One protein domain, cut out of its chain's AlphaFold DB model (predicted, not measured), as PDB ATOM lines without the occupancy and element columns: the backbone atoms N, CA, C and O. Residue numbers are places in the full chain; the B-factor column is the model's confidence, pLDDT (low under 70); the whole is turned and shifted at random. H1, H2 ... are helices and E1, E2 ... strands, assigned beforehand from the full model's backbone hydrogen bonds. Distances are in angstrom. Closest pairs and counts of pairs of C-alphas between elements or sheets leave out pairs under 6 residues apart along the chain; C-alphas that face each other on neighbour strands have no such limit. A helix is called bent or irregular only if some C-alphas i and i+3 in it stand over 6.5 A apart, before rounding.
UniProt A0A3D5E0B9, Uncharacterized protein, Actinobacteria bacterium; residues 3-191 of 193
ATOM      1  N   GLY A   3      -2.902   4.147   1.916       77.38
ATOM      2  CA  GLY A   3      -1.906   3.364   2.667       77.38
ATOM      3  C   GLY A   3      -2.327   2.917   4.078       77.38
ATOM      4  O   GLY A   3      -1.552   2.243   4.747       77.38
ATOM      5  N   ASP A   4      -3.527   3.290   4.534       81.38
ATOM      6  CA  ASP A   4      -4.109   2.867   5.816       81.38
ATOM      7  C   ASP A   4      -5.050   1.653   5.638       81.38
ATOM      8  O   ASP A   4      -5.521   1.067   6.617       81.38
ATOM      9  N   ILE A   5      -5.335   1.263   4.387       86.44
ATOM     10  CA  ILE A   5      -6.208   0.143   4.027       86.44
ATOM     11  C   ILE A   5      -5.345  -1.065   3.650       86.44
ATOM     12  O   ILE A   5      -4.830  -1.154   2.539       86.44
ATOM     13  N   GLY A   6      -5.194  -2.016   4.570       87.81
ATOM     14  CA  GLY A   6      -4.524  -3.287   4.303       87.81
ATOM     15  C   GLY A   6      -5.447  -4.331   3.665       87.81
ATOM     16  O   GLY A   6      -6.671  -4.167   3.588       87.81
ATOM     17  N   ALA A   7      -4.852  -5.449   3.242       90.06
ATOM     18  CA  ALA A   7      -5.580  -6.573   2.647       90.06
ATOM     19  C   ALA A   7      -6.577  -7.218   3.630       90.06
ATOM     20  O   ALA A   7      -7.690  -7.563   3.245       90.06
ATOM     21  N   THR A   8      -6.205  -7.336   4.909       92.00
ATOM     22  CA  THR A   8      -7.008  -8.018   5.943       92.00
ATOM     23  C   THR A   8      -7.435  -7.110   7.092       92.00
ATOM     24  O   THR A   8      -8.414  -7.409   7.776       92.00
ATOM     25  N   ARG A   9      -6.741  -5.988   7.312       92.25
ATOM     26  CA  ARG A   9      -7.047  -5.018   8.372       92.25
ATOM     27  C   ARG A   9      -6.943  -3.591   7.863       92.25
ATOM     28  O   ARG A   9      -6.158  -3.298   6.966       92.25
ATOM     29  N   ILE A  10      -7.708  -2.706   8.483       92.25
ATOM     30  CA  ILE A  10      -7.701  -1.269   8.248       92.25
ATOM     31  C   ILE A  10      -7.138  -0.585   9.491       92.25
ATOM     32  O   ILE A  10      -7.603  -0.830  10.605       92.25
ATOM     33  N   LEU A  11      -6.143   0.278   9.308       91.69
ATOM     34  CA  LEU A  11      -5.526   1.054  10.378       91.69
ATOM     35  C   LEU A  11      -5.461   2.522   9.965       91.69
ATOM     36  O   LEU A  11      -4.458   2.979   9.423       91.69
ATOM     37  N   ILE A  12      -6.522   3.271  10.261       89.75
ATOM     38  CA  ILE A  12      -6.507   4.725  10.093       89.75
ATOM     39  C   ILE A  12      -5.532   5.316  11.112       89.75
ATOM     40  O   ILE A  12      -5.783   5.304  12.321       89.75
ATOM     41  N   LYS A  13      -4.395   5.814  10.622       88.75
ATOM     42  CA  LYS A  13      -3.343   6.372  11.476       88.75
ATOM     43  C   LYS A  13      -3.864   7.604  12.229       88.75
ATOM     44  O   LYS A  13      -4.636   8.378  11.654       88.75
ATOM     45  N   PRO A  14      -3.394   7.868  13.464       88.75
ATOM     46  CA  PRO A  14      -3.760   9.076  14.206       88.75
ATOM     47  C   PRO A  14      -3.532  10.372  13.415       88.75
ATOM     48  O   PRO A  14      -4.400  11.241  13.410       88.75
ATOM     49  N   ALA A  15      -2.425  10.466  12.669       89.38
ATOM     50  CA  ALA A  15      -2.140  11.610  11.800       89.38
ATOM     51  C   ALA A  15      -3.179  11.775  10.673       89.38
ATOM     52  O   ALA A  15      -3.634  12.889  10.420       89.38
ATOM     53  N   THR A  16      -3.620  10.676  10.042       89.81
ATOM     54  CA  THR A  16      -4.700  10.708   9.040       89.81
ATOM     55  C   THR A  16      -6.005  11.190   9.671       89.81
ATOM     56  O   THR A  16      -6.667  12.062   9.115       89.81
ATOM     57  N   LYS A  17      -6.367  10.668  10.851       89.62
ATOM     58  CA  LYS A  17      -7.581  11.089  11.563       89.62
ATOM     59  C   LYS A  17      -7.538  12.572  11.938       89.62
ATOM     60  O   LYS A  17      -8.533  13.267  11.747       89.62
ATOM     61  N   ALA A  18      -6.394  13.058  12.418       90.38
ATOM     62  CA  ALA A  18      -6.194  14.468  12.729       90.38
ATOM     63  C   ALA A  18      -6.364  15.345  11.480       90.38
ATOM     64  O   ALA A  18      -7.135  16.297  11.516       90.38
ATOM     65  N   ALA A  19      -5.731  14.980  10.360       91.69
ATOM     66  CA  ALA A  19      -5.869  15.707   9.098       91.69
ATOM     67  C   ALA A  19      -7.324  15.744   8.600       91.69
ATOM     68  O   ALA A  19      -7.819  16.799   8.215       91.69
ATOM     69  N   VAL A  20      -8.040  14.614   8.671       91.56
ATOM     70  CA  VAL A  20      -9.465  14.544   8.313       91.56
ATOM     71  C   VAL A  20     -10.324  15.423   9.228       91.56
ATOM     72  O   VAL A  20     -11.246  16.079   8.749       91.56
ATOM     73  N   GLY A  21     -10.016  15.475  10.527       88.56
ATOM     74  CA  GLY A  21     -10.724  16.317  11.494       88.56
ATOM     75  C   GLY A  21     -10.584  17.822  11.242       88.56
ATOM     76  O   GLY A  21     -11.448  18.583  11.665       88.56
ATOM     77  N   GLN A  22      -9.540  18.246  10.525       91.75
ATOM     78  CA  GLN A  22      -9.320  19.649  10.150       91.75
ATOM     79  C   GLN A  22     -10.000  20.044   8.831       91.75
ATOM     80  O   GLN A  22      -9.974  21.214   8.453       91.75
ATOM     81  N   LEU A  23     -10.616  19.101   8.108       91.50
ATOM     82  CA  LEU A  23     -11.288  19.415   6.849       91.50
ATOM     83  C   LEU A  23     -12.532  20.273   7.099       91.50
ATOM     84  O   LEU A  23     -13.494  19.830   7.732       91.50
ATOM     85  N   GLN A  24     -12.535  21.479   6.534       89.50
ATOM     86  CA  GLN A  24     -13.657  22.409   6.587       89.50
ATOM     87  C   GLN A  24     -13.974  22.983   5.210       89.50
ATOM     88  O   GLN A  24     -13.107  23.169   4.363       89.50
ATOM     89  N   THR A  25     -15.245  23.295   5.011       90.81
ATOM     90  CA  THR A  25     -15.823  23.809   3.762       90.81
ATOM     91  C   THR A  25     -16.462  25.184   3.947       90.81
ATOM     92  O   THR A  25     -16.930  25.786   2.986       90.81
ATOM     93  N   THR A  26     -16.432  25.734   5.163       87.69
ATOM     94  CA  THR A  26     -16.984  27.057   5.486       87.69
ATOM     95  C   THR A  26     -16.341  28.177   4.669       87.69
ATOM     96  O   THR A  26     -17.020  29.120   4.273       87.69
ATOM     97  N   ALA A  27     -15.040  28.090   4.384       89.19
ATOM     98  CA  ALA A  27     -14.375  29.060   3.516       89.19
ATOM     99  C   ALA A  27     -14.916  29.007   2.076       89.19
ATOM    100  O   ALA A  27     -15.054  30.045   1.437       89.19
ATOM    101  N   VAL A  28     -15.281  27.813   1.593       91.12
ATOM    102  CA  VAL A  28     -15.847  27.620   0.252       91.12
ATOM    103  C   VAL A  28     -17.233  28.243   0.167       91.12
ATOM    104  O   VAL A  28     -17.483  29.013  -0.750       91.12
ATOM    105  N   THR A  29     -18.118  27.990   1.138       91.44
ATOM    106  CA  THR A  29     -19.468  28.582   1.117       91.44
ATOM    107  C   THR A  29     -19.439  30.105   1.198       91.44
ATOM    108  O   THR A  29     -20.225  30.755   0.518       91.44
ATOM    109  N   ARG A  30     -18.498  30.685   1.957       89.62
ATOM    110  CA  ARG A  30     -18.284  32.142   2.021       89.62
ATOM    111  C   ARG A  30     -17.756  32.746   0.721       89.62
ATOM    112  O   ARG A  30     -17.946  33.936   0.501       89.62
ATOM    113  N   ALA A  31     -17.081  31.956  -0.109       92.12
ATOM    114  CA  ALA A  31     -16.539  32.414  -1.381       92.12
ATOM    115  C   ALA A  31     -17.573  32.392  -2.517       92.12
ATOM    116  O   ALA A  31     -17.330  33.002  -3.556       92.12
ATOM    117  N   ILE A  32     -18.712  31.707  -2.347       93.94
ATOM    118  CA  ILE A  32     -19.781  31.695  -3.351       93.94
ATOM    119  C   ILE A  32     -20.515  33.045  -3.292       93.94
ATOM    120  O   ILE A  32     -21.077  33.378  -2.247       93.94
ATOM    121  N   PRO A  33     -20.554  33.834  -4.381       93.00
ATOM    122  CA  PRO A  33     -21.269  35.102  -4.380       93.00
ATOM    123  C   PRO A  33     -22.783  34.903  -4.261       93.00
ATOM    124  O   PRO A  33     -23.381  34.081  -4.957       93.00
ATOM    125  N   ALA A  34     -23.429  35.707  -3.421       93.81
ATOM    126  CA  ALA A  34     -24.882  35.815  -3.432       93.81
ATOM    127  C   ALA A  34     -25.356  36.506  -4.723       93.81
ATOM    128  O   ALA A  34     -24.709  37.431  -5.214       93.81
ATOM    129  N   GLY A  35     -26.504  36.076  -5.251       92.06
ATOM    130  CA  GLY A  35     -27.080  36.643  -6.477       92.06
ATOM    131  C   GLY A  35     -26.533  36.055  -7.780       92.06
ATOM    132  O   GLY A  35     -26.840  36.575  -8.851       92.06
ATOM    133  N   LEU A  36     -25.757  34.961  -7.724       93.69
ATOM    134  CA  LEU A  36     -25.395  34.225  -8.935       93.69
ATOM    135  C   LEU A  36     -26.658  33.795  -9.703       93.69
ATOM    136  O   LEU A  36     -27.585  33.241  -9.106       93.69
ATOM    137  N   PRO A  37     -26.696  33.974 -11.033       91.62
ATOM    138  CA  PRO A  37     -27.804  33.479 -11.839       91.62
ATOM    139  C   PRO A  37     -27.841  31.949 -11.807       91.62
ATOM    140  O   PRO A  37     -26.795  31.295 -11.809       91.62
ATOM    141  N   HIS A  38     -29.042  31.366 -11.854       87.75
ATOM    142  CA  HIS A  38     -29.256  29.917 -11.701       87.75
ATOM    143  C   HIS A  38     -28.381  29.051 -12.611       87.75
ATOM    144  O   HIS A  38     -27.904  28.005 -12.170       87.75
ATOM    145  N   ARG A  39     -28.116  29.515 -13.842       88.88
ATOM    146  CA  ARG A  39     -27.243  28.816 -14.793       88.88
ATOM    147  C   ARG A  39     -25.843  28.553 -14.235       88.88
ATOM    148  O   ARG A  39     -25.283  27.522 -14.563       88.88
ATOM    149  N   LEU A  40     -25.305  29.448 -13.402       92.56
ATOM    150  CA  LEU A  40     -23.986  29.312 -12.775       92.56
ATOM    151  C   LEU A  40     -24.082  28.800 -11.332       92.56
ATOM    152  O   LEU A  40     -23.241  28.021 -10.896       92.56
ATOM    153  N   LEU A  41     -25.130  29.190 -10.601       94.06
ATOM    154  CA  LEU A  41     -25.323  28.772  -9.213       94.06
ATOM    155  C   LEU A  41     -25.476  27.249  -9.072       94.06
ATOM    156  O   LEU A  41     -24.891  26.666  -8.162       94.06
ATOM    157  N   GLY A  42     -26.232  26.598  -9.964       94.62
ATOM    158  CA  GLY A  42     -26.413  25.142  -9.941       94.62
ATOM    159  C   GLY A  42     -25.084  24.379 -10.043       94.62
ATOM    160  O   GLY A  42     -24.757  23.631  -9.123       94.62
ATOM    161  N   PRO A  43     -24.284  24.603 -11.102       95.25
ATOM    162  CA  PRO A  43     -22.950  24.015 -11.244       95.25
ATOM    163  C   PRO A  43     -21.998  24.316 -10.075       95.25
ATOM    164  O   PRO A  43     -21.331  23.413  -9.575       95.25
ATOM    165  N   VAL A  44     -21.979  25.552  -9.560       96.25
ATOM    166  CA  VAL A  44     -21.172  25.909  -8.374       96.25
ATOM    167  C   VAL A  44     -21.577  25.077  -7.150       96.25
ATOM    168  O   VAL A  44     -20.720  24.570  -6.423       96.25
ATOM    169  N   LEU A  45     -22.880  24.897  -6.924       96.62
ATOM    170  CA  LEU A  45     -23.376  24.081  -5.818       96.62
ATOM    171  C   LEU A  45     -23.160  22.577  -6.038       96.62
ATOM    172  O   LEU A  45     -23.025  21.855  -5.052       96.62
ATOM    173  N   ALA A  46     -23.044  22.106  -7.282       95.25
ATOM    174  CA  ALA A  46     -22.626  20.738  -7.592       95.25
ATOM    175  C   ALA A  46     -21.156  20.485  -7.208       95.25
ATOM    176  O   ALA A  46     -20.855  19.507  -6.523       95.25
ATOM    177  N   VAL A  47     -20.254  21.419  -7.524       96.38
ATOM    178  CA  VAL A  47     -18.848  21.358  -7.077       96.38
ATOM    179  C   VAL A  47     -18.755  21.371  -5.547       96.38
ATOM    180  O   VAL A  47     -18.004  20.596  -4.947       96.38
ATOM    181  N   TYR A  48     -19.538  22.229  -4.887       96.62
ATOM    182  CA  TYR A  48     -19.608  22.261  -3.424       96.62
ATOM    183  C   TYR A  48     -20.165  20.952  -2.835       96.62
ATOM    184  O   TYR A  48     -19.620  20.436  -1.857       96.62
ATOM    185  N   ASN A  49     -21.200  20.375  -3.451       95.25
ATOM    186  CA  ASN A  49     -21.750  19.072  -3.082       95.25
ATOM    187  C   ASN A  49     -20.674  17.979  -3.097       95.25
ATOM    188  O   ASN A  49     -20.613  17.155  -2.184       95.25
ATOM    189  N   ASP A  50     -19.796  17.992  -4.094       95.25
ATOM    190  CA  ASP A  50     -18.726  17.006  -4.217       95.25
ATOM    191  C   ASP A  50     -17.641  17.164  -3.158       95.25
ATOM    192  O   ASP A  50     -17.160  16.165  -2.614       95.25
ATOM    193  N   LEU A  51     -17.302  18.405  -2.800       94.88
ATOM    194  CA  LEU A  51     -16.426  18.678  -1.663       94.88
ATOM    195  C   LEU A  51     -17.021  18.152  -0.358       94.88
ATOM    196  O   LEU A  51     -16.323  17.470   0.396       94.88
ATOM    197  N   GLU A  52     -18.300  18.424  -0.097       94.88
ATOM    198  CA  GLU A  52     -18.985  17.922   1.096       94.88
ATOM    199  C   GLU A  52     -19.067  16.399   1.120       94.88
ATOM    200  O   GLU A  52     -18.774  15.784   2.148       94.88
ATOM    201  N   SER A  53     -19.396  15.783  -0.019       94.81
ATOM    202  CA  SER A  53     -19.423  14.333  -0.172       94.81
ATOM    203  C   SER A  53     -18.071  13.731   0.212       94.81
ATOM    204  O   SER A  53     -18.002  12.885   1.100       94.81
ATOM    205  N   ARG A  54     -16.973  14.225  -0.376       94.44
ATOM    206  CA  ARG A  54     -15.610  13.757  -0.074       94.44
ATOM    207  C   ARG A  54     -15.249  13.968   1.394       94.44
ATOM    208  O   ARG A  54     -14.731  13.053   2.035       94.44
ATOM    209  N   ARG A  55     -15.536  15.152   1.941       94.44
ATOM    210  CA  ARG A  55     -15.255  15.488   3.342       94.44
ATOM    211  C   ARG A  55     -15.962  14.522   4.291       94.44
ATOM    212  O   ARG A  55     -15.321  13.952   5.169       94.44
ATOM    213  N   LEU A  56     -17.263  14.305   4.105       93.75
ATOM    214  CA  LEU A  56     -18.064  13.440   4.973       93.75
ATOM    215  C   LEU A  56     -17.739  11.956   4.798       93.75
ATOM    216  O   LEU A  56     -17.766  11.221   5.782       93.75
ATOM    217  N   SER A  57     -17.359  11.526   3.596       94.19
ATOM    218  CA  SER A  57     -16.824  10.186   3.334       94.19
ATOM    219  C   SER A  57     -15.544   9.914   4.121       94.19
ATOM    220  O   SER A  57     -15.447   8.905   4.824       94.19
ATOM    221  N   LEU A  58     -14.593  10.854   4.089       93.62
ATOM    222  CA  LEU A  58     -13.358  10.767   4.868       93.62
ATOM    223  C   LEU A  58     -13.640  10.808   6.374       93.62
ATOM    224  O   LEU A  58     -13.121   9.976   7.115       93.62
ATOM    225  N   MET A  59     -14.492  11.731   6.830       92.38
ATOM    226  CA  MET A  59     -14.867  11.827   8.244       92.38
ATOM    227  C   MET A  59     -15.558  10.560   8.739       92.38
ATOM    228  O   MET A  59     -15.210  10.070   9.806       92.38
ATOM    229  N   GLY A  60     -16.513  10.017   7.979       90.94
ATOM    230  CA  GLY A  60     -17.224   8.786   8.318       90.94
ATOM    231  C   GLY A  60     -16.274   7.602   8.469       90.94
ATOM    232  O   GLY A  60     -16.351   6.874   9.454       90.94
ATOM    233  N   ALA A  61     -15.315   7.471   7.555       90.62
ATOM    234  CA  ALA A  61     -14.282   6.449   7.638       90.62
ATOM    235  C   ALA A  61     -13.310   6.664   8.816       90.62
ATOM    236  O   ALA A  61     -12.918   5.703   9.474       90.62
ATOM    237  N   ALA A  62     -12.955   7.912   9.131       89.50
ATOM    238  CA  ALA A  62     -12.047   8.252  10.228       89.50
ATOM    239  C   ALA A  62     -12.700   8.234  11.627       89.50
ATOM    240  O   ALA A  62     -11.995   8.395  12.629       89.50
ATOM    241  N   ARG A  63     -14.026   8.039  11.731       85.00
ATOM    242  CA  ARG A  63     -14.714   7.853  13.026       85.00
ATOM    243  C   ARG A  63     -14.170   6.641  13.778       85.00
ATOM    244  O   ARG A  63     -14.041   6.688  15.000       85.00
ATOM    245  N   TYR A  64     -13.805   5.599  13.042       75.88
ATOM    246  CA  TYR A  64     -13.243   4.371  13.581       75.88
ATOM    247  C   TYR A  64     -11.750   4.587  13.886       75.88
ATOM    248  O   TYR A  64     -10.941   4.843  12.996       75.88
ATOM    249  N   SER A  65     -11.398   4.561  15.174       64.56
ATOM    250  CA  SER A  65     -10.030   4.737  15.693       64.56
ATOM    251  C   SER A  65      -9.453   3.405  16.184       64.56
ATOM    252  O   SER A  65     -10.225   2.455  16.305       64.56
ATOM    253  N   PRO A  66      -8.128   3.310  16.456       66.94
ATOM    254  CA  PRO A  66      -7.505   2.044  16.826       66.94
ATOM    255  C   PRO A  66      -8.218   1.331  17.986       66.94
ATOM    256  O   PRO A  66      -8.779   2.002  18.857       66.94
ATOM    257  N   PRO A  67      -8.155  -0.016  18.014       77.50
ATOM    258  CA  PRO A  67      -7.206  -0.869  17.277       77.50
ATOM    259  C   PRO A  67      -7.533  -1.083  15.788       77.50
ATOM    260  O   PRO A  67      -8.608  -0.733  15.311       77.50
ATOM    261  N   ALA A  68      -6.578  -1.651  15.039       86.50
ATOM    262  CA  ALA A  68      -6.770  -1.992  13.629       86.50
ATOM    263  C   ALA A  68      -8.035  -2.845  13.443       86.50
ATOM    264  O   ALA A  68      -8.173  -3.906  14.057       86.50
ATOM    265  N   VAL A  69      -8.926  -2.415  12.561       91.81
ATOM    266  CA  VAL A  69     -10.233  -3.034  12.340       91.81
ATOM    267  C   VAL A  69     -10.093  -4.158  11.310       91.81
ATOM    268  O   VAL A  69      -9.493  -3.923  10.257       91.81
ATOM    269  N   PRO A  70     -10.589  -5.385  11.558       93.50
ATOM    270  CA  PRO A  70     -10.632  -6.414  10.523       93.50
ATOM    271  C   PRO A  70     -11.443  -5.931   9.320       93.50
ATOM    272  O   PRO A  70     -12.554  -5.433   9.467       93.50
ATOM    273  N   ARG A  71     -10.913  -6.093   8.107       93.12
ATOM    274  CA  ARG A  71     -11.565  -5.606   6.881       93.12
ATOM    275  C   ARG A  71     -12.954  -6.228   6.675       93.12
ATOM    276  O   ARG A  71     -13.842  -5.580   6.129       93.12
ATOM    277  N   SER A  72     -13.140  -7.474   7.105       94.06
ATOM    278  CA  SER A  72     -14.405  -8.210   7.021       94.06
ATOM    279  C   SER A  72     -15.399  -7.888   8.142       94.06
ATOM    280  O   SER A  72     -16.536  -8.342   8.058       94.06
ATOM    281  N   SER A  73     -15.012  -7.131   9.178       93.56
ATOM    282  CA  SER A  73     -15.940  -6.777  10.259       93.56
ATOM    283  C   SER A  73     -16.980  -5.750   9.787       93.56
ATOM    284  O   SER A  73     -16.738  -5.043   8.801       93.56
ATOM    285  N   PRO A  74     -18.117  -5.609  10.493       92.69
ATOM    286  CA  PRO A  74     -19.102  -4.567  10.203       92.69
ATOM    287  C   PRO A  74     -18.496  -3.155  10.140       92.69
ATOM    288  O   PRO A  74     -18.821  -2.375   9.246       92.69
ATOM    289  N   GLU A  75     -17.561  -2.837  11.034       91.56
ATOM    290  CA  GLU A  75     -16.838  -1.562  11.055       91.56
ATOM    291  C   GLU A  75     -15.908  -1.426   9.846       91.56
ATOM    292  O   GLU A  75     -15.874  -0.372   9.211       91.56
ATOM    293  N   GLY A  76     -15.191  -2.494   9.478       92.75
ATOM    294  CA  GLY A  76     -14.336  -2.516   8.291       92.75
ATOM    295  C   GLY A  76     -15.131  -2.250   7.011       92.75
ATOM    296  O   GLY A  76     -14.731  -1.425   6.187       92.75
ATOM    297  N   GLN A  77     -16.304  -2.872   6.882       93.38
ATOM    298  CA  GLN A  77     -17.225  -2.636   5.768       93.38
ATOM    299  C   GLN A  77     -17.824  -1.225   5.793       93.38
ATOM    300  O   GLN A  77     -17.949  -0.598   4.742       93.38
ATOM    301  N   ALA A  78     -18.137  -0.675   6.970       91.62
ATOM    302  CA  ALA A  78     -18.612   0.701   7.097       91.62
ATOM    303  C   ALA A  78     -17.552   1.726   6.656       91.62
ATOM    304  O   ALA A  78     -17.885   2.668   5.934       91.62
ATOM    305  N   ILE A  79     -16.280   1.515   7.019       92.06
ATOM    306  CA  ILE A  79     -15.150   2.338   6.556       92.06
ATOM    307  C   ILE A  79     -15.058   2.305   5.027       92.06
ATOM    308  O   ILE A  79     -15.006   3.358   4.390       92.06
ATOM    309  N   LEU A  80     -15.061   1.105   4.436       93.19
ATOM    310  CA  LEU A  80     -14.954   0.933   2.986       93.19
ATOM    311  C   LEU A  80     -16.146   1.538   2.244       93.19
ATOM    312  O   LEU A  80     -15.948   2.201   1.229       93.19
ATOM    313  N   ARG A  81     -17.364   1.376   2.769       92.88
ATOM    314  CA  ARG A  81     -18.569   2.012   2.227       92.88
ATOM    315  C   ARG A  81     -18.435   3.532   2.231       92.88
ATOM    316  O   ARG A  81     -18.654   4.160   1.202       92.88
ATOM    317  N   CYS A  82     -18.043   4.126   3.360       92.69
ATOM    318  CA  CYS A  82     -17.877   5.575   3.442       92.69
ATOM    319  C   CYS A  82     -16.799   6.085   2.490       92.69
ATOM    320  O   CYS A  82     -17.015   7.087   1.824       92.69
ATOM    321  N   LEU A  83     -15.678   5.379   2.353       92.31
ATOM    322  CA  LEU A  83     -14.671   5.708   1.343       92.31
ATOM    323  C   LEU A  83     -15.215   5.603  -0.087       92.31
ATOM    324  O   LEU A  83     -14.973   6.496  -0.899       92.31
ATOM    325  N   GLY A  84     -15.971   4.543  -0.381       93.81
ATOM    326  CA  GLY A  84     -16.599   4.316  -1.681       93.81
ATOM    327  C   GLY A  84     -17.562   5.434  -2.081       93.81
ATOM    328  O   GLY A  84     -17.533   5.877  -3.225       93.81
ATOM    329  N   ASN A  85     -18.333   5.966  -1.130       94.12
ATOM    330  CA  ASN A  85     -19.240   7.095  -1.352       94.12
ATOM    331  C   ASN A  85     -18.515   8.352  -1.873       94.12
ATOM    332  O   ASN A  85     -19.055   9.092  -2.695       94.12
ATOM    333  N   GLY A  86     -17.276   8.588  -1.437       93.31
ATOM    334  CA  GLY A  86     -16.483   9.745  -1.856       93.31
ATOM    335  C   GLY A  86     -15.843   9.592  -3.238       93.31
ATOM    336  O   GLY A  86     -15.477  10.596  -3.850       93.31
ATOM    337  N   GLY A  87     -15.715   8.359  -3.737       94.06
ATOM    338  CA  GLY A  87     -15.016   8.028  -4.981       94.06
ATOM    339  C   GLY A  87     -15.596   8.721  -6.219       94.06
ATOM    340  O   GLY A  87     -14.861   9.445  -6.888       94.06
ATOM    341  N   PRO A  88     -16.904   8.581  -6.510       94.75
ATOM    342  CA  PRO A  88     -17.522   9.239  -7.659       94.75
ATOM    343  C   PRO A  88     -17.385  10.765  -7.635       94.75
ATOM    344  O   PRO A  88     -17.144  11.364  -8.677       94.75
ATOM    345  N   ALA A  89     -17.512  11.388  -6.457       95.00
ATOM    346  CA  ALA A  89     -17.322  12.830  -6.286       95.00
ATOM    347  C   ALA A  89     -15.871  13.248  -6.548       95.00
ATOM    348  O   ALA A  89     -15.624  14.250  -7.205       95.00
ATOM    349  N   ALA A  90     -14.896  12.464  -6.080       94.94
ATOM    350  CA  ALA A  90     -13.488  12.717  -6.366       94.94
ATOM    351  C   ALA A  90     -13.158  12.576  -7.862       94.94
ATOM    352  O   ALA A  90     -12.372  13.366  -8.370       94.94
ATOM    353  N   ALA A  91     -13.768  11.612  -8.556       95.19
ATOM    354  CA  ALA A  91     -13.499  11.347  -9.967       95.19
ATOM    355  C   ALA A  91     -13.965  12.472 -10.907       95.19
ATOM    356  O   ALA A  91     -13.317  12.720 -11.918       95.19
ATOM    357  N   ARG A  92     -15.073  13.153 -10.584       93.12
ATOM    358  CA  ARG A  92     -15.626  14.243 -11.410       93.12
ATOM    359  C   ARG A  92     -15.152  15.645 -11.016       93.12
ATOM    360  O   ARG A  92     -15.209  16.546 -11.844       93.12
ATOM    361  N   TYR A  93     -14.640  15.817  -9.792       93.50
ATOM    362  CA  TYR A  93     -14.386  17.128  -9.184       93.50
ATOM    363  C   TYR A  93     -13.598  18.104 -10.070       93.50
ATOM    364  O   TYR A  93     -14.024  19.242 -10.250       93.50
ATOM    365  N   ASP A  94     -12.465  17.674 -10.628       95.44
ATOM    366  CA  ASP A  94     -11.615  18.563 -11.430       95.44
ATOM    367  C   ASP A  94     -12.302  18.977 -12.742       95.44
ATOM    368  O   ASP A  94     -12.199  20.132 -13.160       95.44
ATOM    369  N   GLY A  95     -13.062  18.058 -13.349       95.50
ATOM    370  CA  GLY A  95     -13.880  18.335 -14.529       95.50
ATOM    371  C   GLY A  95     -14.999  19.333 -14.230       95.50
ATOM    372  O   GLY A  95     -15.154  20.311 -14.958       95.50
ATOM    373  N   ASP A  96     -15.711  19.149 -13.116       94.88
ATOM    374  CA  ASP A  96     -16.796  20.044 -12.703       94.88
ATOM    375  C   ASP A  96     -16.270  21.447 -12.349       94.88
ATOM    376  O   ASP A  96     -16.874  22.455 -12.718       94.88
ATOM    377  N   VAL A  97     -15.103  21.542 -11.696       96.06
ATOM    378  CA  VAL A  97     -14.432  22.828 -11.434       96.06
ATOM    379  C   VAL A  97     -14.034  23.522 -12.735       96.06
ATOM    380  O   VAL A  97     -14.225  24.736 -12.850       96.06
ATOM    381  N   SER A  98     -13.483  22.787 -13.706       97.31
ATOM    382  CA  SER A  98     -13.137  23.351 -15.015       97.31
ATOM    383  C   SER A  98     -14.379  23.876 -15.729       97.31
ATOM    384  O   SER A  98     -14.406  25.039 -16.117       97.31
ATOM    385  N   ALA A  99     -15.446  23.077 -15.794       95.00
ATOM    386  CA  ALA A  99     -16.694  23.463 -16.448       95.00
ATOM    387  C   ALA A  99     -17.321  24.722 -15.821       95.00
ATOM    388  O   ALA A  99     -17.770  25.619 -16.536       95.00
ATOM    389  N   VAL A 100     -17.303  24.835 -14.486       95.38
ATOM    390  CA  VAL A 100     -17.763  26.044 -13.782       95.38
ATOM    391  C   VAL A 100     -16.916  27.263 -14.148       95.38
ATOM    392  O   VAL A 100     -17.464  28.351 -14.336       95.38
ATOM    393  N   ARG A 101     -15.590  27.108 -14.252       95.94
ATOM    394  CA  ARG A 101     -14.685  28.201 -14.641       95.94
ATOM    395  C   ARG A 101     -14.936  28.650 -16.075       95.94
ATOM    396  O   ARG A 101     -15.092  29.850 -16.292       95.94
ATOM    397  N   ASP A 102     -15.039  27.712 -17.009       95.75
ATOM    398  CA  ASP A 102     -15.298  27.998 -18.424       95.75
ATOM    399  C   ASP A 102     -16.634  28.735 -18.585       95.75
ATOM    400  O   ASP A 102     -16.730  29.754 -19.271       95.75
ATOM    401  N   GLN A 103     -17.663  28.288 -17.859       93.81
ATOM    402  CA  GLN A 103     -18.959  28.953 -17.856       93.81
ATOM    403  C   GLN A 103     -18.900  30.358 -17.240       93.81
ATOM    404  O   GLN A 103     -19.548  31.275 -17.744       93.81
ATOM    405  N   ALA A 104     -18.140  30.553 -16.159       92.62
ATOM    406  CA  ALA A 104     -17.995  31.863 -15.533       92.62
ATOM    407  C   ALA A 104     -17.280  32.876 -16.446       92.62
ATOM    408  O   ALA A 104     -17.633  34.053 -16.424       92.62
ATOM    409  N   GLN A 105     -16.323  32.437 -17.273       94.12
ATOM    410  CA  GLN A 105     -15.558  33.315 -18.172       94.12
ATOM    411  C   GLN A 105     -16.402  33.956 -19.278       94.12
ATOM    412  O   GLN A 105     -16.122  35.078 -19.693       94.12
ATOM    413  N   VAL A 106     -17.440  33.267 -19.751       92.88
ATOM    414  CA  VAL A 106     -18.321  33.766 -20.822       92.88
ATOM    415  C   VAL A 106     -19.528  34.539 -20.290       92.88
ATOM    416  O   VAL A 106     -20.400  34.957 -21.053       92.88
ATOM    417  N   MET A 107     -19.623  34.707 -18.970       87.75
ATOM    418  CA  MET A 107     -20.741  35.385 -18.336       87.75
ATOM    419  C   MET A 107     -20.445  36.864 -18.081       87.75
ATOM    420  O   MET A 107     -19.333  37.213 -17.693       87.75
ATOM    421  N   PRO A 108     -21.455  37.747 -18.228       88.38
ATOM    422  CA  PRO A 108     -21.325  39.122 -17.773       88.38
ATOM    423  C   PRO A 108     -20.956  39.169 -16.283       88.38
ATOM    424  O   PRO A 108     -21.413  38.298 -15.529       88.38
ATOM    425  N   PRO A 109     -20.198  40.190 -15.840       86.62
ATOM    426  CA  PRO A 109     -19.927  40.402 -14.426       86.62
ATOM    427  C   PRO A 109     -21.217  40.372 -13.606       86.62
ATOM    428  O   PRO A 109     -22.201  41.039 -13.932       86.62
ATOM    429  N   VAL A 110     -21.212  39.583 -12.536       85.81
ATOM    430  CA  VAL A 110     -22.350  39.476 -11.624       85.81
ATOM    431  C   VAL A 110     -22.162  40.487 -10.503       85.81
ATOM    432  O   VAL A 110     -21.141  40.474  -9.815       85.81
ATOM    433  N   ALA A 111     -23.156  41.348 -10.296       88.50
ATOM    434  CA  ALA A 111     -23.207  42.183  -9.107       88.50
ATOM    435  C   ALA A 111     -23.462  41.292  -7.885       88.50
ATOM    436  O   ALA A 111     -24.479  40.601  -7.811       88.50
ATOM    437  N   VAL A 112     -22.529  41.301  -6.936       91.00
ATOM    438  CA  VAL A 112     -22.684  40.557  -5.685       91.00
ATOM    439  C   VAL A 112     -23.821  41.186  -4.883       91.00
ATOM    440  O   VAL A 112     -23.799  42.386  -4.606       91.00
ATOM    441  N   ALA A 113     -24.821  40.383  -4.521       94.81
ATOM    442  CA  ALA A 113     -25.945  40.863  -3.725       94.81
ATOM    443  C   ALA A 113     -25.496  41.278  -2.312       94.81
ATOM    444  O   ALA A 113     -24.548  40.714  -1.759       94.81
ATOM    445  N   ALA A 114     -26.209  42.233  -1.707       94.62
ATOM    446  CA  ALA A 114     -25.909  42.698  -0.354       94.62
ATOM    447  C   ALA A 114     -25.942  41.530   0.663       94.62
ATOM    448  O   ALA A 114     -26.790  40.638   0.534       94.62
ATOM    449  N   PRO A 115     -25.059  41.506   1.681       92.75
ATOM    450  CA  PRO A 115     -24.979  40.392   2.632       92.75
ATOM    451  C   PRO A 115     -26.266  40.129   3.427       92.75
ATOM    452  O   PRO A 115     -26.539  38.988   3.789       92.75
ATOM    453  N   ASP A 116     -27.069  41.159   3.680       95.19
ATOM    454  CA  ASP A 116     -28.362  41.110   4.377       95.19
ATOM    455  C   ASP A 116     -29.553  40.898   3.427       95.19
ATOM    456  O   ASP A 116     -30.712  40.958   3.834       95.19
ATOM    457  N   SER A 117     -29.289  40.619   2.148       96.06
ATOM    458  CA  SER A 117     -30.335  40.451   1.146       96.06
ATOM    459  C   SER A 117     -30.996  39.071   1.173       96.06
ATOM    460  O   SER A 117     -30.430  38.058   1.594       96.06
ATOM    461  N   ARG A 118     -32.187  39.034   0.570       95.19
ATOM    462  CA  ARG A 118     -32.935  37.832   0.173       95.19
ATOM    463  C   ARG A 118     -32.051  36.777  -0.513       95.19
ATOM    464  O   ARG A 118     -32.082  35.607  -0.140       95.19
ATOM    465  N   ALA A 119     -31.246  37.203  -1.486       95.69
ATOM    466  CA  ALA A 119     -30.402  36.321  -2.286       95.69
ATOM    467  C   ALA A 119     -29.262  35.698  -1.460       95.69
ATOM    468  O   ALA A 119     -28.912  34.534  -1.660       95.69
ATOM    469  N   ALA A 120     -28.707  36.442  -0.496       95.88
ATOM    470  CA  ALA A 120     -27.706  35.921   0.436       95.88
ATOM    471  C   ALA A 120     -28.306  34.894   1.416       95.88
ATOM    472  O   ALA A 120     -27.676  33.871   1.709       95.88
ATOM    473  N   ALA A 121     -29.552  35.112   1.854       96.56
ATOM    474  CA  ALA A 121     -30.289  34.135   2.651       96.56
ATOM    475  C   ALA A 121     -30.498  32.827   1.873       96.56
ATOM    476  O   ALA A 121     -30.217  31.748   2.385       96.56
ATOM    477  N   GLU A 122     -30.952  32.917   0.621       96.88
ATOM    478  CA  GLU A 122     -31.231  31.755  -0.235       96.88
ATOM    479  C   GLU A 122     -29.977  30.935  -0.543       96.88
ATOM    480  O   GLU A 122     -30.008  29.707  -0.444       96.88
ATOM    481  N   LEU A 123     -28.844  31.591  -0.806       96.75
ATOM    482  CA  LEU A 123     -27.562  30.900  -0.934       96.75
ATOM    483  C   LEU A 123     -27.191  30.139   0.352       96.75
ATOM    484  O   LEU A 123     -26.751  28.986   0.294       96.75
ATOM    485  N   THR A 124     -27.399  30.752   1.519       96.44
ATOM    486  CA  THR A 124     -27.164  30.090   2.815       96.44
ATOM    487  C   THR A 124     -28.109  28.899   3.017       96.44
ATOM    488  O   THR A 124     -27.684  27.852   3.510       96.44
ATOM    489  N   VAL A 125     -29.369  29.006   2.578       96.94
ATOM    490  CA  VAL A 125     -30.340  27.899   2.604       96.94
ATOM    491  C   VAL A 125     -29.876  26.745   1.721       96.94
ATOM    492  O   VAL A 125     -29.780  25.620   2.210       96.94
ATOM    493  N   TRP A 126     -29.523  26.991   0.459       96.62
ATOM    494  CA  TRP A 126     -29.082  25.918  -0.438       96.62
ATOM    495  C   TRP A 126     -27.766  25.273  -0.002       96.62
ATOM    496  O   TRP A 126     -27.656  24.049  -0.026       96.62
ATOM    497  N   THR A 127     -26.774  26.047   0.444       95.81
ATOM    498  CA  THR A 127     -25.506  25.473   0.938       95.81
ATOM    499  C   THR A 127     -25.706  24.655   2.217       95.81
ATOM    500  O   THR A 127     -25.097  23.591   2.372       95.81
ATOM    501  N   THR A 128     -26.607  25.086   3.107       94.56
ATOM    502  CA  THR A 128     -27.006  24.307   4.290       94.56
ATOM    503  C   THR A 128     -27.738  23.032   3.887       94.56
ATOM    504  O   THR A 128     -27.422  21.965   4.413       94.56
ATOM    505  N   PHE A 129     -28.657  23.117   2.924       93.75
ATOM    506  CA  PHE A 129     -29.394  21.973   2.394       93.75
ATOM    507  C   PHE A 129     -28.454  20.926   1.791       93.75
ATOM    508  O   PHE A 129     -28.519  19.760   2.169       93.75
ATOM    509  N   VAL A 130     -27.533  21.341   0.912       93.56
ATOM    510  CA  VAL A 130     -26.537  20.453   0.289       93.56
ATOM    511  C   VAL A 130     -25.688  19.758   1.350       93.56
ATOM    512  O   VAL A 130     -25.520  18.541   1.303       93.56
ATOM    513  N   ARG A 131     -25.201  20.502   2.351       91.75
ATOM    514  CA  ARG A 131     -24.416  19.929   3.453       91.75
ATOM    515  C   ARG A 131     -25.208  18.867   4.217       91.75
ATOM    516  O   ARG A 131     -24.693  17.777   4.445       91.75
ATOM    517  N   LEU A 132     -26.449  19.175   4.599       90.25
ATOM    518  CA  LEU A 132     -27.304  18.247   5.343       90.25
ATOM    519  C   LEU A 132     -27.662  17.013   4.513       90.25
ATOM    520  O   LEU A 132     -27.613  15.902   5.031       90.25
ATOM    521  N   ALA A 133     -27.918  17.173   3.215       90.00
ATOM    522  CA  ALA A 133     -28.217  16.067   2.308       90.00
ATOM    523  C   ALA A 133     -27.079  15.032   2.211       90.00
ATOM    524  O   ALA A 133     -27.335  13.872   1.883       90.00
ATOM    525  N   GLN A 134     -25.838  15.429   2.512       90.25
ATOM    526  CA  GLN A 134     -24.680  14.532   2.564       90.25
ATOM    527  C   GLN A 134     -24.500  13.836   3.925       90.25
ATOM    528  O   GLN A 134     -23.850  12.788   3.996       90.25
ATOM    529  N   SER A 135     -25.037  14.407   5.009       84.88
ATOM    530  CA  SER A 135     -24.865  13.913   6.386       84.88
ATOM    531  C   SER A 135     -26.129  13.337   7.035       84.88
ATOM    532  O   SER A 135     -26.035  12.815   8.146       84.88
ATOM    533  N   GLY A 136     -27.290  13.447   6.384       75.31
ATOM    534  CA  GLY A 136     -28.584  13.043   6.945       75.31
ATOM    535  C   GLY A 136     -28.627  11.571   7.365       75.31
ATOM    536  O   GLY A 136     -28.022  10.710   6.716       75.31
ATOM    537  N   CYS A 137     -29.315  11.290   8.477       66.56
ATOM    538  CA  CYS A 137     -29.526   9.940   9.032       66.56
ATOM    539  C   CYS A 137     -28.244   9.099   9.241       66.56
ATOM    540  O   CYS A 137     -28.255   7.879   9.079       66.56
ATOM    541  N   GLY A 138     -27.118   9.731   9.589       65.88
ATOM    542  CA  GLY A 138     -25.848   9.023   9.804       65.88
ATOM    543  C   GLY A 138     -25.084   8.685   8.517       65.88
ATOM    544  O   GLY A 138     -24.154   7.876   8.553       65.88
ATOM    545  N   GLY A 139     -25.449   9.316   7.395       80.81
ATOM    546  CA  GLY A 139     -24.726   9.228   6.131       80.81
ATOM    547  C   GLY A 139     -23.285   9.753   6.209       80.81
ATOM    548  O   GLY A 139     -22.911  10.533   7.087       80.81
ATOM    549  N   CYS A 140     -22.458   9.313   5.262       90.81
ATOM    550  CA  CYS A 140     -21.058   9.719   5.121       90.81
ATOM    551  C   CYS A 140     -20.763  10.164   3.683       90.81
ATOM    552  O   CYS A 140     -19.848   9.663   3.030       90.81
ATOM    553  N   GLY A 141     -21.571  11.096   3.178       92.06
ATOM    554  CA  GLY A 141     -21.488  11.571   1.802       92.06
ATOM    555  C   GLY A 141     -22.017  10.563   0.778       92.06
ATOM    556  O   GLY A 141     -22.613   9.542   1.133       92.06
ATOM    557  N   GLY A 142     -21.753  10.833  -0.499       91.69
ATOM    558  CA  GLY A 142     -22.079   9.975  -1.641       91.69
ATOM    559  C   GLY A 142     -23.333  10.375  -2.403       91.69
ATOM    560  O   GLY A 142     -23.658   9.748  -3.410       91.69
ATOM    561  N   ARG A 143     -24.037  11.426  -1.972       91.69
ATOM    562  CA  ARG A 143     -25.212  11.897  -2.700       91.69
ATOM    563  C   ARG A 143     -24.770  12.665  -3.943       91.69
ATOM    564  O   ARG A 143     -23.966  13.596  -3.854       91.69
ATOM    565  N   ALA A 144     -25.268  12.252  -5.103       91.50
ATOM    566  CA  ALA A 144     -25.008  12.961  -6.348       91.50
ATOM    567  C   ALA A 144     -25.614  14.376  -6.293       91.50
ATOM    568  O   ALA A 144     -26.652  14.556  -5.644       91.50
ATOM    569  N   PRO A 145     -24.997  15.365  -6.967       91.00
ATOM    570  CA  PRO A 145     -25.620  16.663  -7.166       91.00
ATOM    571  C   PRO A 145     -27.023  16.498  -7.756       91.00
ATOM    572  O   PRO A 145     -27.243  15.691  -8.658       91.00
ATOM    573  N   ALA A 146     -27.971  17.270  -7.238       89.38
ATOM    574  CA  ALA A 146     -29.345  17.304  -7.719       89.38
ATOM    575  C   ALA A 146     -29.717  18.746  -8.086       89.38
ATOM    576  O   ALA A 146     -29.095  19.682  -7.569       89.38
ATOM    577  N   PRO A 147     -30.733  18.949  -8.946       90.88
ATOM    578  CA  PRO A 147     -31.289  20.273  -9.180       90.88
ATOM    579  C   PRO A 147     -31.638  20.964  -7.862       90.88
ATOM    580  O   PRO A 147     -32.098  20.323  -6.912       90.88
ATOM    581  N   LEU A 148     -31.417  22.278  -7.810       89.44
ATOM    582  CA  LEU A 148     -31.682  23.046  -6.602       89.44
ATOM    583  C   LEU A 148     -33.173  22.977  -6.266       89.44
ATOM    584  O   LEU A 148     -33.998  23.337  -7.109       89.44
ATOM    585  N   PRO A 149     -33.535  22.530  -5.052       93.44
ATOM    586  CA  PRO A 149     -34.926  22.531  -4.643       93.44
ATOM    587  C   PRO A 149     -35.447  23.974  -4.588       93.44
ATOM    588  O   PRO A 149     -34.698  24.880  -4.199       93.44
ATOM    589  N   PRO A 150     -36.720  24.211  -4.941       95.44
ATOM    590  CA  PRO A 150     -37.300  25.543  -4.867       95.44
ATOM    591  C   PRO A 150     -37.306  26.034  -3.420       95.44
ATOM    592  O   PRO A 150     -37.547  25.251  -2.497       95.44
ATOM    593  N   ILE A 151     -37.060  27.332  -3.238       97.31
ATOM    594  CA  ILE A 151     -37.215  28.006  -1.951       97.31
ATOM    595  C   ILE A 151     -38.491  28.844  -2.004       97.31
ATOM    596  O   ILE A 151     -38.623  29.731  -2.844       97.31
ATOM    597  N   THR A 152     -39.403  28.592  -1.070       97.25
ATOM    598  CA  THR A 152     -40.639  29.359  -0.913       97.25
ATOM    599  C   THR A 152     -40.627  30.058   0.434       97.25
ATOM    600  O   THR A 152     -40.446  29.417   1.466       97.25
ATOM    601  N   TRP A 153     -40.844  31.370   0.437       96.88
ATOM    602  CA  TRP A 153     -40.891  32.163   1.663       96.88
ATOM    603  C   TRP A 153     -42.308  32.371   2.147       96.88
ATOM    604  O   TRP A 153     -43.245  32.519   1.361       96.88
ATOM    605  N   HIS A 154     -42.445  32.400   3.463       92.25
ATOM    606  CA  HIS A 154     -43.707  32.595   4.148       92.25
ATOM    607  C   HIS A 154     -43.522  33.614   5.278       92.25
ATOM    608  O   HIS A 154     -42.407  33.779   5.786       92.25
ATOM    609  N   PRO A 155     -44.602  34.286   5.717       90.69
ATOM    610  CA  PRO A 155     -44.581  35.007   6.982       90.69
ATOM    611  C   PRO A 155     -44.092  34.094   8.111       90.69
ATOM    612  O   PRO A 155     -44.427  32.904   8.137       90.69
ATOM    613  N   LYS A 156     -43.299  34.651   9.038       88.75
ATOM    614  CA  LYS A 156     -42.772  33.896  10.180       88.75
ATOM    615  C   LYS A 156     -43.938  33.276  10.948       88.75
ATOM    616  O   LYS A 156     -44.828  33.996  11.395       88.75
ATOM    617  N   LYS A 157     -43.923  31.955  11.112       90.50
ATOM    618  CA  LYS A 157     -44.946  31.218  11.865       90.50
ATOM    619  C   LYS A 157     -44.327  30.110  12.695       90.50
ATOM    620  O   LYS A 157     -43.223  29.656  12.394       90.50
ATOM    621  N   GLU A 158     -45.041  29.688  13.727       88.69
ATOM    622  CA  GLU A 158     -44.656  28.526  14.518       88.69
ATOM    623  C   GLU A 158     -44.800  27.247  13.672       88.69
ATOM    624  O   GLU A 158     -45.752  27.109  12.900       88.69
ATOM    625  N   LEU A 159     -43.831  26.334  13.765       84.56
ATOM    626  CA  LEU A 159     -43.789  25.092  12.987       84.56
ATOM    627  C   LEU A 159     -44.895  24.113  13.424       84.56
ATOM    628  O   LEU A 159     -45.430  23.373  12.602       84.56
ATOM    629  N   GLY A 160     -45.259  24.162  14.706       82.19
ATOM    630  CA  GLY A 160     -46.400  23.485  15.312       82.19
ATOM    631  C   GLY A 160     -46.803  24.213  16.592       82.19
ATOM    632  O   GLY A 160     -45.947  24.815  17.241       82.19
ATOM    633  N   ALA A 161     -48.089  24.187  16.938       80.00
ATOM    634  CA  ALA A 161     -48.609  24.929  18.085       80.00
ATOM    635  C   ALA A 161     -47.918  24.502  19.393       80.00
ATOM    636  O   ALA A 161     -47.941  23.323  19.747       80.00
ATOM    637  N   GLY A 162     -47.310  25.459  20.100       81.31
ATOM    638  CA  GLY A 162     -46.667  25.232  21.400       81.31
ATOM    639  C   GLY A 162     -45.280  24.581  21.337       81.31
ATOM    640  O   GLY A 162     -44.777  24.123  22.359       81.31
ATOM    641  N   THR A 163     -44.650  24.529  20.161       82.81
ATOM    642  CA  THR A 163     -43.289  23.989  19.986       82.81
ATOM    643  C   THR A 163     -42.190  25.015  20.267       82.81
ATOM    644  O   THR A 163     -41.032  24.637  20.442       82.81
ATOM    645  N   GLY A 164     -42.509  26.313  20.236       84.06
ATOM    646  CA  GLY A 164     -41.539  27.410  20.311       84.06
ATOM    647  C   GLY A 164     -40.588  27.499  19.107       84.06
ATOM    648  O   GLY A 164     -39.673  28.322  19.106       84.06
ATOM    649  N   SER A 165     -40.777  26.663  18.080       86.62
ATOM    650  CA  SER A 165     -39.948  26.623  16.871       86.62
ATOM    651  C   SER A 165     -40.619  27.386  15.739       86.62
ATOM    652  O   SER A 165     -41.804  27.198  15.484       86.62
ATOM    653  N   TYR A 166     -39.863  28.218  15.022       91.56
ATOM    654  CA  TYR A 166     -40.398  29.086  13.971       91.56
ATOM    655  C   TYR A 166     -39.805  28.764  12.604       91.56
ATOM    656  O   TYR A 166     -38.680  28.298  12.496       91.56
ATOM    657  N   THR A 167     -40.546  29.075  11.549       94.56
ATOM    658  CA  THR A 167     -40.099  28.936  10.161       94.56
ATOM    659  C   THR A 167     -40.356  30.217   9.374       94.56
ATOM    660  O   THR A 167     -41.340  30.918   9.621       94.56
ATOM    661  N   ASN A 168     -39.470  30.517   8.422       94.38
ATOM    662  CA  ASN A 168     -39.610  31.604   7.450       94.38
ATOM    663  C   ASN A 168     -39.941  31.092   6.038       94.38
ATOM    664  O   ASN A 168     -40.128  31.895   5.123       94.38
ATOM    665  N   GLY A 169     -39.980  29.776   5.823       96.00
ATOM    666  CA  GLY A 169     -40.140  29.231   4.482       96.00
ATOM    667  C   GLY A 169     -39.928  27.729   4.387       96.00
ATOM    668  O   GLY A 169     -39.792  27.024   5.388       96.00
ATOM    669  N   THR A 170     -39.906  27.243   3.151       96.69
ATOM    670  CA  THR A 170     -39.584  25.858   2.810       96.69
ATOM    671  C   THR A 170     -38.551  25.778   1.691       96.69
ATOM    672  O   THR A 170     -38.530  26.617   0.794       96.69
ATOM    673  N   VAL A 171     -37.694  24.761   1.736       96.19
ATOM    674  CA  VAL A 171     -36.755  24.388   0.677       96.19
ATOM    675  C   VAL A 171     -37.076  22.961   0.248       96.19
ATOM    676  O   VAL A 171     -36.961  22.025   1.037       96.19
ATOM    677  N   GLY A 172     -37.585  22.791  -0.973       93.62
ATOM    678  CA  GLY A 172     -38.050  21.482  -1.450       93.62
ATOM    679  C   GLY A 172     -39.148  20.876  -0.569       93.62
ATOM    680  O   GLY A 172     -39.175  19.669  -0.364       93.62
ATOM    681  N   GLY A 173     -40.005  21.723   0.013       93.25
ATOM    682  CA  GLY A 173     -41.063  21.323   0.946       93.25
ATOM    683  C   GLY A 173     -40.625  21.164   2.408       93.25
ATOM    684  O   GLY A 173     -41.481  21.006   3.273       93.25
ATOM    685  N   ILE A 174     -39.328  21.259   2.720       93.19
ATOM    686  CA  ILE A 174     -38.812  21.137   4.092       93.19
ATOM    687  C   ILE A 174     -38.708  22.519   4.732       93.19
ATOM    688  O   ILE A 174     -38.107  23.422   4.155       93.19
ATOM    689  N   ALA A 175     -39.262  22.689   5.932       95.00
ATOM    690  CA  ALA A 175     -39.238  23.966   6.636       95.00
ATOM    691  C   ALA A 175     -37.812  24.428   6.980       95.00
ATOM    692  O   ALA A 175     -36.954  23.622   7.352       95.00
ATOM    693  N   PHE A 176     -37.581  25.742   6.932       96.12
ATOM    694  CA  PHE A 176     -36.351  26.352   7.431       96.12
ATOM    695  C   PHE A 176     -36.620  27.648   8.205       96.12
ATOM    696  O   PHE A 176     -37.576  28.380   7.939       96.12
ATOM    697  N   LEU A 177     -35.725  27.958   9.136       96.00
ATOM    698  CA  LEU A 177     -35.600  29.256   9.791       96.00
ATOM    699  C   LEU A 177     -34.350  29.950   9.249       96.00
ATOM    700  O   LEU A 177     -33.296  29.323   9.158       96.00
ATOM    701  N   ALA A 178     -34.462  31.227   8.892       96.06
ATOM    702  CA  ALA A 178     -33.352  32.029   8.394       96.06
ATOM    703  C   ALA A 178     -33.330  33.380   9.114       96.06
ATOM    704  O   ALA A 178     -34.258  34.178   8.980       96.06
ATOM    705  N   GLU A 179     -32.260  33.645   9.858       94.75
ATOM    706  CA  GLU A 179     -32.105  34.864  10.653       94.75
ATOM    707  C   GLU A 179     -30.794  35.557  10.303       94.75
ATOM    708  O   GLU A 179     -29.723  34.953  10.368       94.75
ATOM    709  N   TYR A 180     -30.871  36.836   9.945       94.62
ATOM    710  CA  TYR A 180     -29.686  37.651   9.725       94.62
ATOM    711  C   TYR A 180     -29.207  38.263  11.040       94.62
ATOM    712  O   TYR A 180     -29.995  38.821  11.807       94.62
ATOM    713  N   ARG A 181     -27.899  38.198  11.281       93.81
ATOM    714  CA  ARG A 181     -27.231  38.873  12.395       93.81
ATOM    715  C   ARG A 181     -26.118  39.755  11.851       93.81
ATOM    716  O   ARG A 181     -25.217  39.273  11.161       93.81
ATOM    717  N   LEU A 182     -26.157  41.043  12.185       91.19
ATOM    718  CA  LEU A 182     -25.140  42.002  11.754       91.19
ATOM    719  C   LEU A 182     -23.740  41.525  12.184       91.19
ATOM    720  O   LEU A 182     -23.537  41.121  13.326       91.19
ATOM    721  N   GLY A 183     -22.790  41.519  11.248       86.00
ATOM    722  CA  GLY A 183     -21.417  41.047  11.478       86.00
ATOM    723  C   GLY A 183     -21.236  39.520  11.527       86.00
ATOM    724  O   GLY A 183     -20.101  39.055  11.474       86.00
ATOM    725  N   GLN A 184     -22.316  38.731  11.583       86.94
ATOM    726  CA  GLN A 184     -22.268  37.258  11.561       86.94
ATOM    727  C   GLN A 184     -22.845  36.663  10.268       86.94
ATOM    728  O   GLN A 184     -22.478  35.552   9.891       86.94
ATOM    729  N   GLY A 185     -23.711  37.407   9.575       91.56
ATOM    730  CA  GLY A 185     -24.388  36.966   8.362       91.56
ATOM    731  C   GLY A 185     -25.680  36.204   8.650       91.56
ATOM    732  O   GLY A 185     -26.275  36.320   9.724       91.56
ATOM    733  N   TRP A 186     -26.130  35.434   7.662       95.12
ATOM    734  CA  TRP A 186     -27.313  34.588   7.776       95.12
ATOM    735  C   TRP A 186     -27.012  33.311   8.559       95.12
ATOM    736  O   TRP A 186     -26.082  32.572   8.237       95.12
ATOM    737  N   ASN A 187     -27.847  33.022   9.551       94.44
ATOM    738  CA  ASN A 187     -27.926  31.728  10.207       94.44
ATOM    739  C   ASN A 187     -29.161  30.986   9.691       94.44
ATOM    740  O   ASN A 187     -30.272  31.512   9.774       94.44
ATOM    741  N   VAL A 188     -28.967  29.777   9.162       94.94
ATOM    742  CA  VAL A 188     -30.053  28.951   8.629       94.94
ATOM    743  C   VAL A 188     -30.125  27.625   9.371       94.94
ATOM    744  O   VAL A 188     -29.148  26.881   9.451       94.94
ATOM    745  N   LEU A 189     -31.326  27.310   9.848       94.00
ATOM    746  CA  LEU A 189     -31.702  26.001  10.361       94.00
ATOM    747  C   LEU A 189     -32.695  25.364   9.389       94.00
ATOM    748  O   LEU A 189     -33.710  25.973   9.068       94.00
ATOM    749  N   ILE A 190     -32.426  24.139   8.940       93.69
ATOM    750  CA  ILE A 190     -33.365  23.338   8.143       93.69
ATOM    751  C   ILE A 190     -33.865  22.201   9.028       93.69
ATOM    752  O   ILE A 190     -33.060  21.472   9.605       93.69
ATOM    753  N   TYR A 191     -35.185  22.053   9.129       89.88
ATOM    754  CA  TYR A 191     -35.842  21.059   9.978       89.88
ATOM    755  C   TYR A 191     -35.900  19.690   9.278       89.88
ATOM    756  O   TYR A 191     -36.969  19.202   8.919       89.88
TER     757      TYR A 191
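Overview. This is residues 3 to 191 of the 193 residues of an uncharacterized protein of Actinobacteria bacterium (UniProt A0A3D5E0B9). A long helix, H3, is the core of a helical body: the bent helix H4 folds back along it, H5 packs on another side, and short H1 packs on its end. A strongly twisted four-stranded sheet covers part of H5. The printed part has 189 residues, with five named helices, then four named strands, a mixed class; the sheet, in order E1 E2 E3 E4, is an antiparallel meander, each strand the neighbour of the one before. It is only just compact, close to loose, with a radius of gyration of the C-alphas of 19.1 A, and spans 56 by 51 by 29 A.

Along the chain. H1, residues 14 to 21, begins at C-alpha 14 (-3.760, 9.076, 14.206). H2 is residues 26 to 31; H3, residues 38 to 62, is 35.3 A long. H4, residues 74 to 105, was assigned as one helix by its hydrogen bonds but is bent, C-alphas 91 and 94 being 7.6 A apart; its arms are H4a, residues 74 to 91, irregular with C-alphas 85 and 88 6.9 A apart, and H4b, residues 94 to 105. H5, residues 118 to 138, is 31.2 A long and irregular, C-alphas 134 and 137 being 9.3 A apart. E1 is residues 151 to 158, E2 166 to 171, E3 174 to 181, and E4 185 to 190, ending at C-alpha 190 (-33.365, 23.338, 8.143).

Arrangement. H3, the hub, touches H4a in a hairpin, closest at the C-alphas of Ala 61 and Ile 79, 4.3 A. H5 is on the sheet, two layers; its closest C-alphas to E4 are Ala 121 and Trp 186, 5.9 A. H2 is close to H3 but not clearly touching, at 7.5 A between the C-alphas of Val 28 and Tyr 48. Between the neighbour strands E1 and E2, N 152 and O 170 are within hydrogen-bond range at 2.9 A; between E2 and E3, N 171 and O 174 are within range at 2.8 A; and between E3 and E4, N 177 and O 189 are within range at 2.8 A. Every O i to N i+4 pair is within range in H1, H2 and H4b; H3 has 20 of 21, H4a 11 of 14, H5 15 of 17.

Size, cuts and confidence. The C-alphas farthest apart, of Ala 7 and Pro 155, are 57.2 A apart. The printed part has no cut; the links H3 to H4, H4 to H5 and H5 to E1 are long. Confidence is under 70 at residues 65 to 66 and 137 to 138.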